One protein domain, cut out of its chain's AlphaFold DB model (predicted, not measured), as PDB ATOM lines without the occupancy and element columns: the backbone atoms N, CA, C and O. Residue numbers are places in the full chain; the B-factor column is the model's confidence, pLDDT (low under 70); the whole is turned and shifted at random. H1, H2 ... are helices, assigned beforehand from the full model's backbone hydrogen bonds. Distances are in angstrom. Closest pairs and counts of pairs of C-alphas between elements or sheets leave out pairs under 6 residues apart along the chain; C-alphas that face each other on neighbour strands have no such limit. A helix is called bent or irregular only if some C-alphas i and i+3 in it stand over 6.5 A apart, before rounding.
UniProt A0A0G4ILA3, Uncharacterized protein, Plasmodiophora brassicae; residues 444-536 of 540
ATOM      1  N   ASP A 444     234.778 163.127 228.931       94.00
ATOM      2  CA  ASP A 444     235.757 163.310 227.862       94.00
ATOM      3  C   ASP A 444     236.539 164.622 228.038       94.00
ATOM      4  O   ASP A 444     236.353 165.363 229.007       94.00
ATOM      5  N   TYR A 445     237.442 164.922 227.105       93.00
ATOM      6  CA  TYR A 445     238.277 166.123 227.162       93.00
ATOM      7  C   TYR A 445     237.523 167.430 226.835       93.00
ATOM      8  O   TYR A 445     238.105 168.507 226.959       93.00
ATOM      9  N   HIS A 446     236.254 167.377 226.410       90.88
ATOM     10  CA  HIS A 446     235.426 168.571 226.212       90.88
ATOM     11  C   HIS A 446     234.734 169.002 227.507       90.88
ATOM     12  O   HIS A 446     234.528 170.200 227.734       90.88
ATOM     13  N   CYS A 447     234.374 168.040 228.361       93.62
ATOM     14  CA  CYS A 447     233.721 168.305 229.642       93.62
ATOM     15  C   CYS A 447     234.658 168.217 230.855       93.62
ATOM     16  O   CYS A 447     234.273 168.676 231.926       93.62
ATOM     17  N   SER A 448     235.876 167.693 230.699       94.44
ATOM     18  CA  SER A 448     236.836 167.501 231.789       94.44
ATOM     19  C   SER A 448     238.280 167.786 231.363       94.44
ATOM     20  O   SER A 448     238.600 167.895 230.181       94.44
ATOM     21  N   ASP A 449     239.176 167.856 232.345       93.25
ATOM     22  CA  ASP A 449     240.622 168.025 232.143       93.25
ATOM     23  C   ASP A 449     241.377 166.688 231.932       93.25
ATOM     24  O   ASP A 449     242.604 166.646 232.047       93.25
ATOM     25  N   MET A 450     240.666 165.603 231.586       95.19
ATOM     26  CA  MET A 450     241.211 164.245 231.411       95.19
ATOM     27  C   MET A 450     242.512 164.214 230.600       95.19
ATOM     28  O   MET A 450     243.482 163.589 231.013       95.19
ATOM     29  N   GLY A 451     242.575 164.929 229.471       95.00
ATOM     30  CA  GLY A 451     243.775 164.943 228.628       95.00
ATOM     31  C   GLY A 451     245.016 165.477 229.354       95.00
ATOM     32  O   GLY A 451     246.084 164.885 229.251       95.00
ATOM     33  N   LYS A 452     244.880 166.555 230.138       93.94
ATOM     34  CA  LYS A 452     246.001 167.114 230.914       93.94
ATOM     35  C   LYS A 452     246.400 166.197 232.063       93.94
ATOM     36  O   LYS A 452     247.588 166.052 232.328       93.94
ATOM     37  N   TYR A 453     245.413 165.591 232.722       94.56
ATOM     38  CA  TYR A 453     245.649 164.618 233.784       94.56
ATOM     39  C   TYR A 453     246.485 163.440 233.269       94.56
ATOM     40  O   TYR A 453     247.560 163.171 233.798       94.56
ATOM     41  N   LEU A 454     246.045 162.812 232.177       95.94
ATOM     42  CA  LEU A 454     246.734 161.675 231.568       95.94
ATOM     43  C   LEU A 454     248.129 162.052 231.049       95.94
ATOM     44  O   LEU A 454     249.063 161.272 231.193       95.94
ATOM     45  N   MET A 455     248.309 163.263 230.508       96.38
ATOM     46  CA  MET A 455     249.631 163.765 230.103       96.38
ATOM     47  C   MET A 455     250.604 163.947 231.277       96.38
ATOM     48  O   MET A 455     251.815 163.892 231.071       96.38
ATOM     49  N   GLY A 456     250.097 164.143 232.499       94.94
ATOM     50  CA  GLY A 456     250.905 164.185 233.720       94.94
ATOM     51  C   GLY A 456     251.379 162.808 234.198       94.94
ATOM     52  O   GLY A 456     252.276 162.730 235.038       94.94
ATOM     53  N   LEU A 457     250.814 161.720 233.664       95.31
ATOM     54  CA  LEU A 457     251.219 160.357 233.990       95.31
ATOM     55  C   LEU A 457     252.428 159.964 233.134       95.31
ATOM     56  O   LEU A 457     252.326 159.781 231.919       95.31
ATOM     57  N   GLY A 458     253.593 159.826 233.773       96.19
ATOM     58  CA  GLY A 458     254.862 159.569 233.082       96.19
ATOM     59  C   GLY A 458     254.841 158.323 232.190       96.19
ATOM     60  O   GLY A 458     255.416 158.343 231.101       96.19
ATOM     61  N   HIS A 459     254.124 157.267 232.597       96.94
ATOM     62  CA  HIS A 459     253.985 156.052 231.789       96.94
ATOM     63  C   HIS A 459     253.173 156.287 230.517       96.94
ATOM     64  O   HIS A 459     253.561 155.758 229.482       96.94
ATOM     65  N   ILE A 460     252.119 157.114 230.557       97.06
ATOM     66  CA  ILE A 460     251.330 157.500 229.374       97.06
ATOM     67  C   ILE A 460     252.155 158.394 228.458       97.06
ATOM     68  O   ILE A 460     252.204 158.166 227.249       97.06
ATOM     69  N   ARG A 461     252.849 159.391 229.020       96.62
ATOM     70  CA  ARG A 461     253.687 160.303 228.234       96.62
ATOM     71  C   ARG A 461     254.761 159.558 227.439       96.62
ATOM     72  O   ARG A 461     255.021 159.936 226.296       96.62
ATOM     73  N   ALA A 462     255.333 158.505 228.025       96.69
ATOM     74  CA  ALA A 462     256.319 157.635 227.390       96.69
ATOM     75  C   ALA A 462     255.749 156.764 226.250       96.69
ATOM     76  O   ALA A 462     256.522 156.254 225.442       96.69
ATOM     77  N   LEU A 463     254.422 156.586 226.160       96.75
ATOM     78  CA  LEU A 463     253.777 155.872 225.044       96.75
ATOM     79  C   LEU A 463     253.659 156.727 223.788       96.75
ATOM     80  O   LEU A 463     253.547 156.197 222.682       96.75
ATOM     81  N   LEU A 464     253.607 158.044 223.967       96.75
ATOM     82  CA  LEU A 464     253.383 158.989 222.889       96.75
ATOM     83  C   LEU A 464     254.718 159.343 222.220       96.75
ATOM     84  O   LEU A 464     255.749 159.395 222.893       96.75
ATOM     85  N   PRO A 465     254.725 159.637 220.907       94.19
ATOM     86  CA  PRO A 465     255.931 160.061 220.214       94.19
ATOM     87  C   PRO A 465     256.617 161.250 220.914       94.19
ATOM     88  O   PRO A 465     255.930 162.110 221.486       94.19
ATOM     89  N   PRO A 466     257.959 161.349 220.844       91.12
ATOM     90  CA  PRO A 466     258.707 162.477 221.387       91.12
ATOM     91  C   PRO A 466     258.442 163.726 220.535       91.12
ATOM     92  O   PRO A 466     259.169 164.048 219.600       91.12
ATOM     93  N   ARG A 467     257.332 164.397 220.829       91.94
ATOM     94  CA  ARG A 467     256.915 165.689 220.276       91.94
ATOM     95  C   ARG A 467     256.753 166.688 221.411       91.94
ATOM     96  O   ARG A 467     256.824 166.301 222.577       91.94
ATOM     97  N   ASP A 468     256.506 167.947 221.080       95.50
ATOM     98  CA  ASP A 468     256.064 168.929 222.063       95.50
ATOM     99  C   ASP A 468     254.755 168.484 222.747       95.50
ATOM    100  O   ASP A 468     253.984 167.675 222.213       95.50
ATOM    101  N   ASP A 469     254.500 169.012 223.941       94.50
ATOM    102  CA  ASP A 469     253.371 168.572 224.761       94.50
ATOM    103  C   ASP A 469     252.006 168.881 224.130       94.50
ATOM    104  O   ASP A 469     251.057 168.135 224.371       94.50
ATOM    105  N   ASN A 470     251.895 169.903 223.270       95.50
ATOM    106  CA  ASN A 470     250.637 170.187 222.576       95.50
ATOM    107  C   ASN A 470     250.354 169.127 221.510       95.50
ATOM    108  O   ASN A 470     249.242 168.603 221.444       95.50
ATOM    109  N   SER A 471     251.356 168.759 220.709       96.50
ATOM    110  CA  SER A 471     251.232 167.678 219.724       96.50
ATOM    111  C   SER A 471     250.912 166.331 220.376       96.50
ATOM    112  O   SER A 471     250.094 165.569 219.857       96.50
ATOM    113  N   ALA A 472     251.544 166.029 221.513       96.44
ATOM    114  CA  ALA A 472     251.270 164.812 222.270       96.44
ATOM    115  C   ALA A 472     249.845 164.815 222.852       96.44
ATOM    116  O   ALA A 472     249.128 163.822 222.717       96.44
ATOM    117  N   LEU A 473     249.397 165.946 223.407       96.50
ATOM    118  CA  LEU A 473     248.031 166.111 223.902       96.50
ATOM    119  C   LEU A 473     246.990 165.950 222.785       96.50
ATOM    120  O   LEU A 473     245.993 165.262 222.989       96.50
ATOM    121  N   LEU A 474     247.219 166.532 221.604       96.38
ATOM    122  CA  LEU A 474     246.326 166.379 220.449       96.38
ATOM    123  C   LEU A 474     246.242 164.921 219.982       96.38
ATOM    124  O   LEU A 474     245.153 164.428 219.690       96.38
ATOM    125  N   LEU A 475     247.370 164.202 219.947       96.81
ATOM    126  CA  LEU A 475     247.368 162.772 219.636       96.81
ATOM    127  C   LEU A 475     246.574 161.978 220.679       96.81
ATOM    128  O   LEU A 475     245.754 161.144 220.307       96.81
ATOM    129  N   LEU A 476     246.770 162.260 221.968       97.44
ATOM    130  CA  LEU A 476     246.032 161.606 223.045       97.44
ATOM    131  C   LEU A 476     244.523 161.878 222.953       97.44
ATOM    132  O   LEU A 476     243.720 160.958 223.086       97.44
ATOM    133  N   GLN A 477     244.127 163.122 222.674       96.62
ATOM    134  CA  GLN A 477     242.728 163.484 222.437       96.62
ATOM    135  C   GLN A 477     242.149 162.730 221.237       96.62
ATOM    136  O   GLN A 477     241.034 162.225 221.328       96.62
ATOM    137  N   ASN A 478     242.918 162.572 220.155       95.94
ATOM    138  CA  ASN A 478     242.508 161.777 218.998       95.94
ATOM    139  C   ASN A 478     242.354 160.286 219.330       95.94
ATOM    140  O   ASN A 478     241.385 159.676 218.877       95.94
ATOM    141  N   VAL A 479     243.253 159.709 220.137       96.88
ATOM    142  CA  VAL A 479     243.136 158.324 220.634       96.88
ATOM    143  C   VAL A 479     241.843 158.161 221.437       96.88
ATOM    144  O   VAL A 479     241.031 157.292 221.129       96.88
ATOM    145  N   ILE A 480     241.602 159.037 222.420       96.81
ATOM    146  CA  ILE A 480     240.383 159.009 223.246       96.81
ATOM    147  C   ILE A 480     239.138 159.198 222.374       96.81
ATOM    148  O   ILE A 480     238.138 158.502 222.562       96.81
ATOM    149  N   TRP A 481     239.185 160.125 221.415       95.31
ATOM    150  CA  TRP A 481     238.059 160.371 220.531       95.31
ATOM    151  C   TRP A 481     237.722 159.127 219.716       95.31
ATOM    152  O   TRP A 481     236.617 158.614 219.854       95.31
ATOM    153  N   ARG A 482     238.679 158.612 218.936       94.81
ATOM    154  CA  ARG A 482     238.471 157.519 217.972       94.81
ATOM    155  C   ARG A 482     238.159 156.173 218.628       94.81
ATOM    156  O   ARG A 482     237.337 155.430 218.101       94.81
ATOM    157  N   CYS A 483     238.794 155.860 219.756       96.12
ATOM    158  CA  CYS A 483     238.679 154.540 220.387       96.12
ATOM    159  C   CYS A 483     237.608 154.469 221.484       96.12
ATOM    160  O   CYS A 483     237.290 153.379 221.946       96.12
ATOM    161  N   ARG A 484     237.048 155.606 221.924       95.94
ATOM    162  CA  ARG A 484     236.091 155.640 223.043       95.94
ATOM    163  C   ARG A 484     234.940 156.601 222.821       95.94
ATOM    164  O   ARG A 484     233.782 156.205 222.920       95.94
ATOM    165  N   SER A 485     235.226 157.872 222.549       94.19
ATOM    166  CA  SER A 485     234.160 158.870 222.469       94.19
ATOM    167  C   SER A 485     233.296 158.683 221.225       94.19
ATOM    168  O   SER A 485     232.081 158.791 221.342       94.19
ATOM    169  N   SER A 486     233.866 158.403 220.054       93.12
ATOM    170  CA  SER A 486     233.143 158.252 218.783       93.12
ATOM    171  C   SER A 486     232.400 156.924 218.636       93.12
ATOM    172  O   SER A 486     231.709 156.740 217.639       93.12
ATOM    173  N   LEU A 487     232.520 156.008 219.605       93.62
ATOM    174  CA  LEU A 487     231.847 154.712 219.558       93.62
ATOM    175  C   LEU A 487     230.329 154.885 219.500       93.62
ATOM    176  O   LEU A 487     229.748 155.636 220.285       93.62
ATOM    177  N   THR A 488     229.701 154.166 218.573       95.62
ATOM    178  CA  THR A 488     228.263 154.204 218.317       95.62
ATOM    179  C   THR A 488     227.714 152.798 218.141       95.62
ATOM    180  O   THR A 488     228.374 151.941 217.559       95.62
ATOM    181  N   ASN A 489     226.498 152.575 218.640       96.00
ATOM    182  CA  ASN A 489     225.752 151.335 218.404       96.00
ATOM    183  C   ASN A 489     224.883 151.423 217.140       96.00
ATOM    184  O   ASN A 489     224.189 150.468 216.792       96.00
ATOM    185  N   LYS A 490     224.897 152.578 216.465       94.56
ATOM    186  CA  LYS A 490     224.123 152.822 215.251       94.56
ATOM    187  C   LYS A 490     224.938 152.472 214.016       94.56
ATOM    188  O   LYS A 490     226.121 152.793 213.931       94.56
ATOM    189  N   LYS A 491     224.270 151.868 213.040       91.75
ATOM    190  CA  LYS A 491     224.817 151.570 211.717       91.75
ATOM    191  C   LYS A 491     224.808 152.825 210.853       91.75
ATOM    192  O   LYS A 491     223.894 153.642 210.951       91.75
ATOM    193  N   GLU A 492     225.802 152.977 209.997       90.06
ATOM    194  CA  GLU A 492     225.774 154.026 208.982       90.06
ATOM    195  C   GLU A 492     224.804 153.623 207.871       90.06
ATOM    196  O   GLU A 492     224.780 152.473 207.445       90.06
ATOM    197  N   VAL A 493     223.947 154.551 207.431       85.19
ATOM    198  CA  VAL A 493     222.977 154.270 206.353       85.19
ATOM    199  C   VAL A 493     223.690 153.915 205.047       85.19
ATOM    200  O   VAL A 493     223.229 153.068 204.287       85.19
ATOM    201  N   ASN A 494     224.823 154.564 204.798       80.69
ATOM    202  CA  ASN A 494     225.723 154.210 203.720       80.69
ATOM    203  C   ASN A 494     226.883 153.489 204.395       80.69
ATOM    204  O   ASN A 494     227.636 154.171 205.081       80.69
ATOM    205  N   ASP A 495     227.005 152.165 204.239       73.06
ATOM    206  CA  ASP A 495     228.153 151.360 204.701       73.06
ATOM    207  C   ASP A 495     229.446 151.836 204.006       73.06
ATOM    208  O   ASP A 495     230.031 151.154 203.160       73.06
ATOM    209  N   ARG A 496     229.877 153.066 204.285       75.25
ATOM    210  CA  ARG A 496     231.171 153.559 203.862       75.25
ATOM    211  C   ARG A 496     232.188 152.799 204.683       75.25
ATOM    212  O   ARG A 496     232.039 152.629 205.893       75.25
ATOM    213  N   ASN A 497     233.216 152.306 203.999       72.50
ATOM    214  CA  ASN A 497     234.380 151.813 204.711       72.50
ATOM    215  C   ASN A 497     234.823 152.919 205.673       72.50
ATOM    216  O   ASN A 497     234.888 154.070 205.239       72.50
ATOM    217  N   PRO A 498     235.081 152.592 206.949       72.56
ATOM    218  CA  PRO A 498     235.431 153.590 207.941       72.56
ATOM    219  C   PRO A 498     236.589 154.432 207.413       72.56
ATOM    220  O   PRO A 498     237.632 153.889 207.047       72.56
ATOM    221  N   ASP A 499     236.386 155.749 207.352       66.00
ATOM    222  CA  ASP A 499     237.401 156.678 206.874       66.00
ATOM    223  C   ASP A 499     238.626 156.602 207.790       66.00
ATOM    224  O   ASP A 499     238.633 157.083 208.934       66.00
ATOM    225  N   GLY A 500     239.674 155.956 207.287       82.44
ATOM    226  CA  GLY A 500     240.941 155.828 207.977       82.44
ATOM    227  C   GLY A 500     241.820 154.737 207.391       82.44
ATOM    228  O   GLY A 500     241.355 153.672 206.997       82.44
ATOM    229  N   ASP A 501     243.121 155.002 207.378       91.56
ATOM    230  CA  ASP A 501     244.125 153.968 207.177       91.56
ATOM    231  C   ASP A 501     243.996 152.924 208.312       91.56
ATOM    232  O   ASP A 501     244.140 153.288 209.491       91.56
ATOM    233  N   PRO A 502     243.712 151.643 208.002       92.50
ATOM    234  CA  PRO A 502     243.600 150.586 209.004       92.50
ATOM    235  C   PRO A 502     244.835 150.478 209.899       92.50
ATOM    236  O   PRO A 502     244.704 150.185 211.088       92.50
ATOM    237  N   GLU A 503     246.026 150.767 209.364       95.06
ATOM    238  CA  GLU A 503     247.269 150.756 210.132       95.06
ATOM    239  C   GLU A 503     247.281 151.878 211.179       95.06
ATOM    240  O   GLU A 503     247.653 151.662 212.336       95.06
ATOM    241  N   VAL A 504     246.814 153.076 210.814       93.94
ATOM    242  CA  VAL A 504     246.679 154.198 211.753       93.94
ATOM    243  C   VAL A 504     245.679 153.851 212.851       93.94
ATOM    244  O   VAL A 504     245.989 154.037 214.028       93.94
ATOM    245  N   MET A 505     244.516 153.297 212.502       94.38
ATOM    246  CA  MET A 505     243.518 152.888 213.496       94.38
ATOM    247  C   MET A 505     244.044 151.793 214.427       94.38
ATOM    248  O   MET A 505     243.832 151.875 215.637       94.38
ATOM    249  N   GLN A 506     244.796 150.821 213.906       95.69
ATOM    250  CA  GLN A 506     245.438 149.788 214.718       95.69
ATOM    251  C   GLN A 506     246.446 150.388 215.712       95.69
ATOM    252  O   GLN A 506     246.474 149.992 216.879       95.69
ATOM    253  N   ARG A 507     247.243 151.376 215.287       96.44
ATOM    254  CA  ARG A 507     248.189 152.084 216.167       96.44
ATOM    255  C   ARG A 507     247.472 152.890 217.251       96.44
ATOM    256  O   ARG A 507     247.887 152.840 218.408       96.44
ATOM    257  N   LEU A 508     246.399 153.606 216.905       96.75
ATOM    258  CA  LEU A 508     245.589 154.341 217.887       96.75
ATOM    259  C   LEU A 508     244.960 153.384 218.908       96.75
ATOM    260  O   LEU A 508     245.042 153.647 220.107       96.75
ATOM    261  N   GLN A 509     244.424 152.249 218.450       96.94
ATOM    262  CA  GLN A 509     243.862 151.222 219.327       96.94
ATOM    263  C   GLN A 509     244.920 150.646 220.273       96.94
ATOM    264  O   GLN A 509     244.662 150.497 221.463       96.94
ATOM    265  N   ALA A 510     246.131 150.374 219.779       97.62
ATOM    266  CA  ALA A 510     247.220 149.869 220.611       97.62
ATOM    267  C   ALA A 510     247.624 150.857 221.722       97.62
ATOM    268  O   ALA A 510     247.954 150.431 222.828       97.62
ATOM    269  N   ILE A 511     247.584 152.168 221.455       97.81
ATOM    270  CA  ILE A 511     247.779 153.186 222.498       97.81
ATOM    271  C   ILE A 511     246.602 153.157 223.474       97.81
ATOM    272  O   ILE A 511     246.832 153.119 224.680       97.81
ATOM    273  N   TYR A 512     245.363 153.137 222.967       98.00
ATOM    274  CA  TYR A 512     244.150 153.141 223.786       98.00
ATOM    275  C   TYR A 512     244.102 151.979 224.783       98.00
ATOM    276  O   TYR A 512     243.892 152.217 225.967       98.00
ATOM    277  N   GLU A 513     244.368 150.746 224.346       98.06
ATOM    278  CA  GLU A 513     244.357 149.571 225.232       98.06
ATOM    279  C   GLU A 513     245.346 149.701 226.397       98.06
ATOM    280  O   GLU A 513     245.090 149.200 227.487       98.06
ATOM    281  N   ARG A 514     246.460 150.417 226.200       98.06
ATOM    282  CA  ARG A 514     247.464 150.644 227.250       98.06
ATOM    283  C   ARG A 514     247.081 151.737 228.247       98.06
ATOM    284  O   ARG A 514     247.712 151.809 229.294       98.06
ATOM    285  N   ILE A 515     246.109 152.586 227.914       97.81
ATOM    286  CA  ILE A 515     245.666 153.718 228.749       97.81
ATOM    287  C   ILE A 515     244.195 153.611 229.171       97.81
ATOM    288  O   ILE A 515     243.682 154.516 229.829       97.81
ATOM    289  N   ARG A 516     243.487 152.548 228.764       97.69
ATOM    290  CA  ARG A 516     242.045 152.384 229.001       97.69
ATOM    291  C   ARG A 516     241.717 152.460 230.486       97.69
ATOM    292  O   ARG A 516     240.832 153.223 230.863       97.69
ATOM    293  N   ASP A 517     242.460 151.730 231.307       97.38
ATOM    294  CA  ASP A 517     242.201 151.640 232.743       97.38
ATOM    295  C   ASP A 517     242.431 152.997 233.436       97.38
ATOM    296  O   ASP A 517     241.642 153.390 234.292       97.38
ATOM    297  N   ASP A 518     243.431 153.779 233.003       97.44
ATOM    298  CA  ASP A 518     243.662 155.147 233.494       97.44
ATOM    299  C   ASP A 518     242.506 156.097 233.120       97.44
ATOM    300  O   ASP A 518     242.091 156.940 233.921       97.44
ATOM    301  N   ILE A 519     241.959 155.960 231.905       97.12
ATOM    302  CA  ILE A 519     240.796 156.734 231.439       97.12
ATOM    303  C   ILE A 519     239.546 156.383 232.255       97.12
ATOM    304  O   ILE A 519     238.784 157.277 232.635       97.12
ATOM    305  N   GLU A 520     239.302 155.095 232.493       96.69
ATOM    306  CA  GLU A 520     238.148 154.625 233.262       96.69
ATOM    307  C   GLU A 520     238.250 155.032 234.728       96.69
ATOM    308  O   GLU A 520     237.291 155.588 235.263       96.69
ATOM    309  N   ALA A 521     239.424 154.864 235.341       95.94
ATOM    310  CA  ALA A 521     239.690 155.314 236.701       95.94
ATOM    311  C   ALA A 521     239.446 156.823 236.851       95.94
ATOM    312  O   ALA A 521     238.770 157.242 237.791       95.94
ATOM    313  N   PHE A 522     239.913 157.638 235.896       95.81
ATOM    314  CA  PHE A 522     239.627 159.073 235.891       95.81
ATOM    315  C   PHE A 522     238.125 159.360 235.783       95.81
ATOM    316  O   PHE A 522     237.608 160.210 236.503       95.81
ATOM    317  N   ALA A 523     237.407 158.681 234.884       96.44
ATOM    318  CA  ALA A 523     235.977 158.914 234.687       96.44
ATOM    319  C   ALA A 523     235.141 158.536 235.922       96.44
ATOM    320  O   ALA A 523     234.214 159.267 236.274       96.44
ATOM    321  N   ILE A 524     235.485 157.428 236.586       95.62
ATOM    322  CA  ILE A 524     234.857 156.987 237.837       95.62
ATOM    323  C   ILE A 524     235.107 158.023 238.935       95.62
ATOM    324  O   ILE A 524     234.155 158.552 239.507       95.62
ATOM    325  N   ASP A 525     236.370 158.387 239.165       93.69
ATOM    326  CA  ASP A 525     236.744 159.370 240.185       93.69
ATOM    327  C   ASP A 525     236.105 160.746 239.922       93.69
ATOM    328  O   ASP A 525     235.606 161.388 240.846       93.69
ATOM    329  N   PHE A 526     236.019 161.178 238.661       93.56
ATOM    330  CA  PHE A 526     235.317 162.402 238.274       93.56
ATOM    331  C   PHE A 526     233.843 162.384 238.713       93.56
ATOM    332  O   PHE A 526     233.358 163.347 239.318       93.56
ATOM    333  N   ILE A 527     233.126 161.289 238.438       93.50
ATOM    334  CA  ILE A 527     231.715 161.130 238.815       93.50
ATOM    335  C   ILE A 527     231.570 161.059 240.339       93.50
ATOM    336  O   ILE A 527     230.706 161.735 240.905       93.50
ATOM    337  N   ASP A 528     232.426 160.300 241.019       91.75
ATOM    338  CA  ASP A 528     232.359 160.116 242.468       91.75
ATOM    339  C   ASP A 528     232.663 161.402 243.231       91.75
ATOM    340  O   ASP A 528     231.919 161.770 244.146       91.75
ATOM    341  N   ARG A 529     233.674 162.171 242.813       88.44
ATOM    342  CA  ARG A 529     233.943 163.486 243.411       88.44
ATOM    343  C   ARG A 529     232.780 164.447 243.197       88.44
ATOM    344  O   ARG A 529     232.457 165.225 244.097       88.44
ATOM    345  N   ARG A 530     232.107 164.382 242.044       87.62
ATOM    346  CA  ARG A 530     230.883 165.160 241.808       87.62
ATOM    347  C   ARG A 530     229.748 164.744 242.732       87.62
ATOM    348  O   ARG A 530     229.073 165.623 243.259       87.62
ATOM    349  N   ARG A 531     229.560 163.450 242.986       85.44
ATOM    350  CA  ARG A 531     228.578 162.963 243.972       85.44
ATOM    351  C   ARG A 531     228.912 163.448 245.384       85.44
ATOM    352  O   ARG A 531     228.032 163.957 246.085       85.44
ATOM    353  N   ALA A 532     230.177 163.345 245.784       86.06
ATOM    354  CA  ALA A 532     230.644 163.752 247.105       86.06
ATOM    355  C   ALA A 532     230.455 165.258 247.346       86.06
ATOM    356  O   ALA A 532     229.937 165.651 248.389       86.06
ATOM    357  N   ALA A 533     230.779 166.094 246.353       82.69
ATOM    358  CA  ALA A 533     230.618 167.547 246.436       82.69
ATOM    359  C   ALA A 533     229.158 167.993 246.650       82.69
ATOM    360  O   ALA A 533     228.929 169.067 247.199       82.69
ATOM    361  N   HIS A 534     228.169 167.181 246.252       76.19
ATOM    362  CA  HIS A 534     226.743 167.470 246.488       76.19
ATOM    363  C   HIS A 534     226.192 166.888 247.777       76.19
ATOM    364  O   HIS A 534     225.159 167.349 248.251       76.19
ATOM    365  N   SER A 535     226.858 165.874 248.325       77.44
ATOM    366  CA  SER A 535     226.432 165.232 249.568       77.44
ATOM    367  C   SER A 535     226.832 166.044 250.799       77.44
ATOM    368  O   SER A 535     226.282 165.831 251.876       77.44
ATOM    369  N   GLN A 536     227.770 166.988 250.660       72.94
ATOM    370  CA  GLN A 536     228.107 167.909 251.737       72.94
ATOM    371  C   GLN A 536     226.948 168.896 251.944       72.94
ATOM    372  O   GLN A 536     226.614 169.637 251.011       72.94
TER     373      GLN A 536
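This is residues 444 to 536 of the 540 residues of an uncharacterized protein of Plasmodiophora brassicae (UniProt A0A0G4ILA3). A long helix, H4, is bent into two arms, with H1 and H3 packed on the inner side of the bend: H3 crosses the first arm, H4a, and the small helix H1 packs on both H3 and the second arm, H4b. H2, only four residues, makes a corner with H1; residues 486 to 504 stick out as a wide loop that runs into H4, and residues 527 to 536 stick out at the far end of H4b. The printed part has 93 residues, with four named helices, H1, H2, H3 and H4 in that order, and no named strand: the class is all helix. The whole is loose, with a radius of gyration of the C-alphas of 15.4 A, and flat, spanning 50 by 37 by 20 A.

H1, residues 450 to 455, and H2, residues 458 to 461, only just touch, and only at the corner by their tight link, with 3 pairs of C-alphas within 8 A; the closest are those of Met 455 and Arg 461, 5.7 A apart. H3, residues 469 to 485, touches H1 with residues 473 to 477 alone, at a steep tilt of 48 degrees, opposite ways; the closest C-alphas, of Gly 451 and Gln 477, are 6.4 A apart. H2 and H3 are close but not clearly touching, with the C-alphas of Arg 461 and Ala 472 closest at 7.9 A. H4, residues 502 to 535, was assigned by its hydrogen bonds as one helix but is bent, with C-alphas 514 and 517 7.7 A apart; its arms H4a, residues 502 to 514, and H4b, residues 517 to 535, stand at a steep tilt of 54 degrees. H3 and H4a touch about perpendicular, at 85 degrees, through residues 479 to 483 and 508 to 512 alone; the closest C-alphas, of Val 479 and Leu 508, are 5.4 A apart. H4b touches H1 with residues 518 to 522 alone, at a steep tilt of 48 degrees, opposite ways; the closest C-alphas, of Met 450 and Phe 522, are 7.0 A apart. H3 and H4b are apart. Every O i to N i+4 pair is within hydrogen-bond range in H1, H3 and H4b, against 8 of 9 in H4a, and H2 is too short for such a pair.

H1 begins at C-alpha 450, (241.211, 164.245, 231.411). H3 measures 21.6 A from first to last C-alpha, H4a 18.7 A and H4b 26.8 A, where H4b ends at C-alpha 535, (226.432, 165.232, 249.568).

The C-alphas of Asn 497 and Gln 536 are the two farthest apart, at 50.1 A. The printed part has no cut; the link from H3 to H4, 16 residues, is long. The pLDDT is under 70 at residue 499.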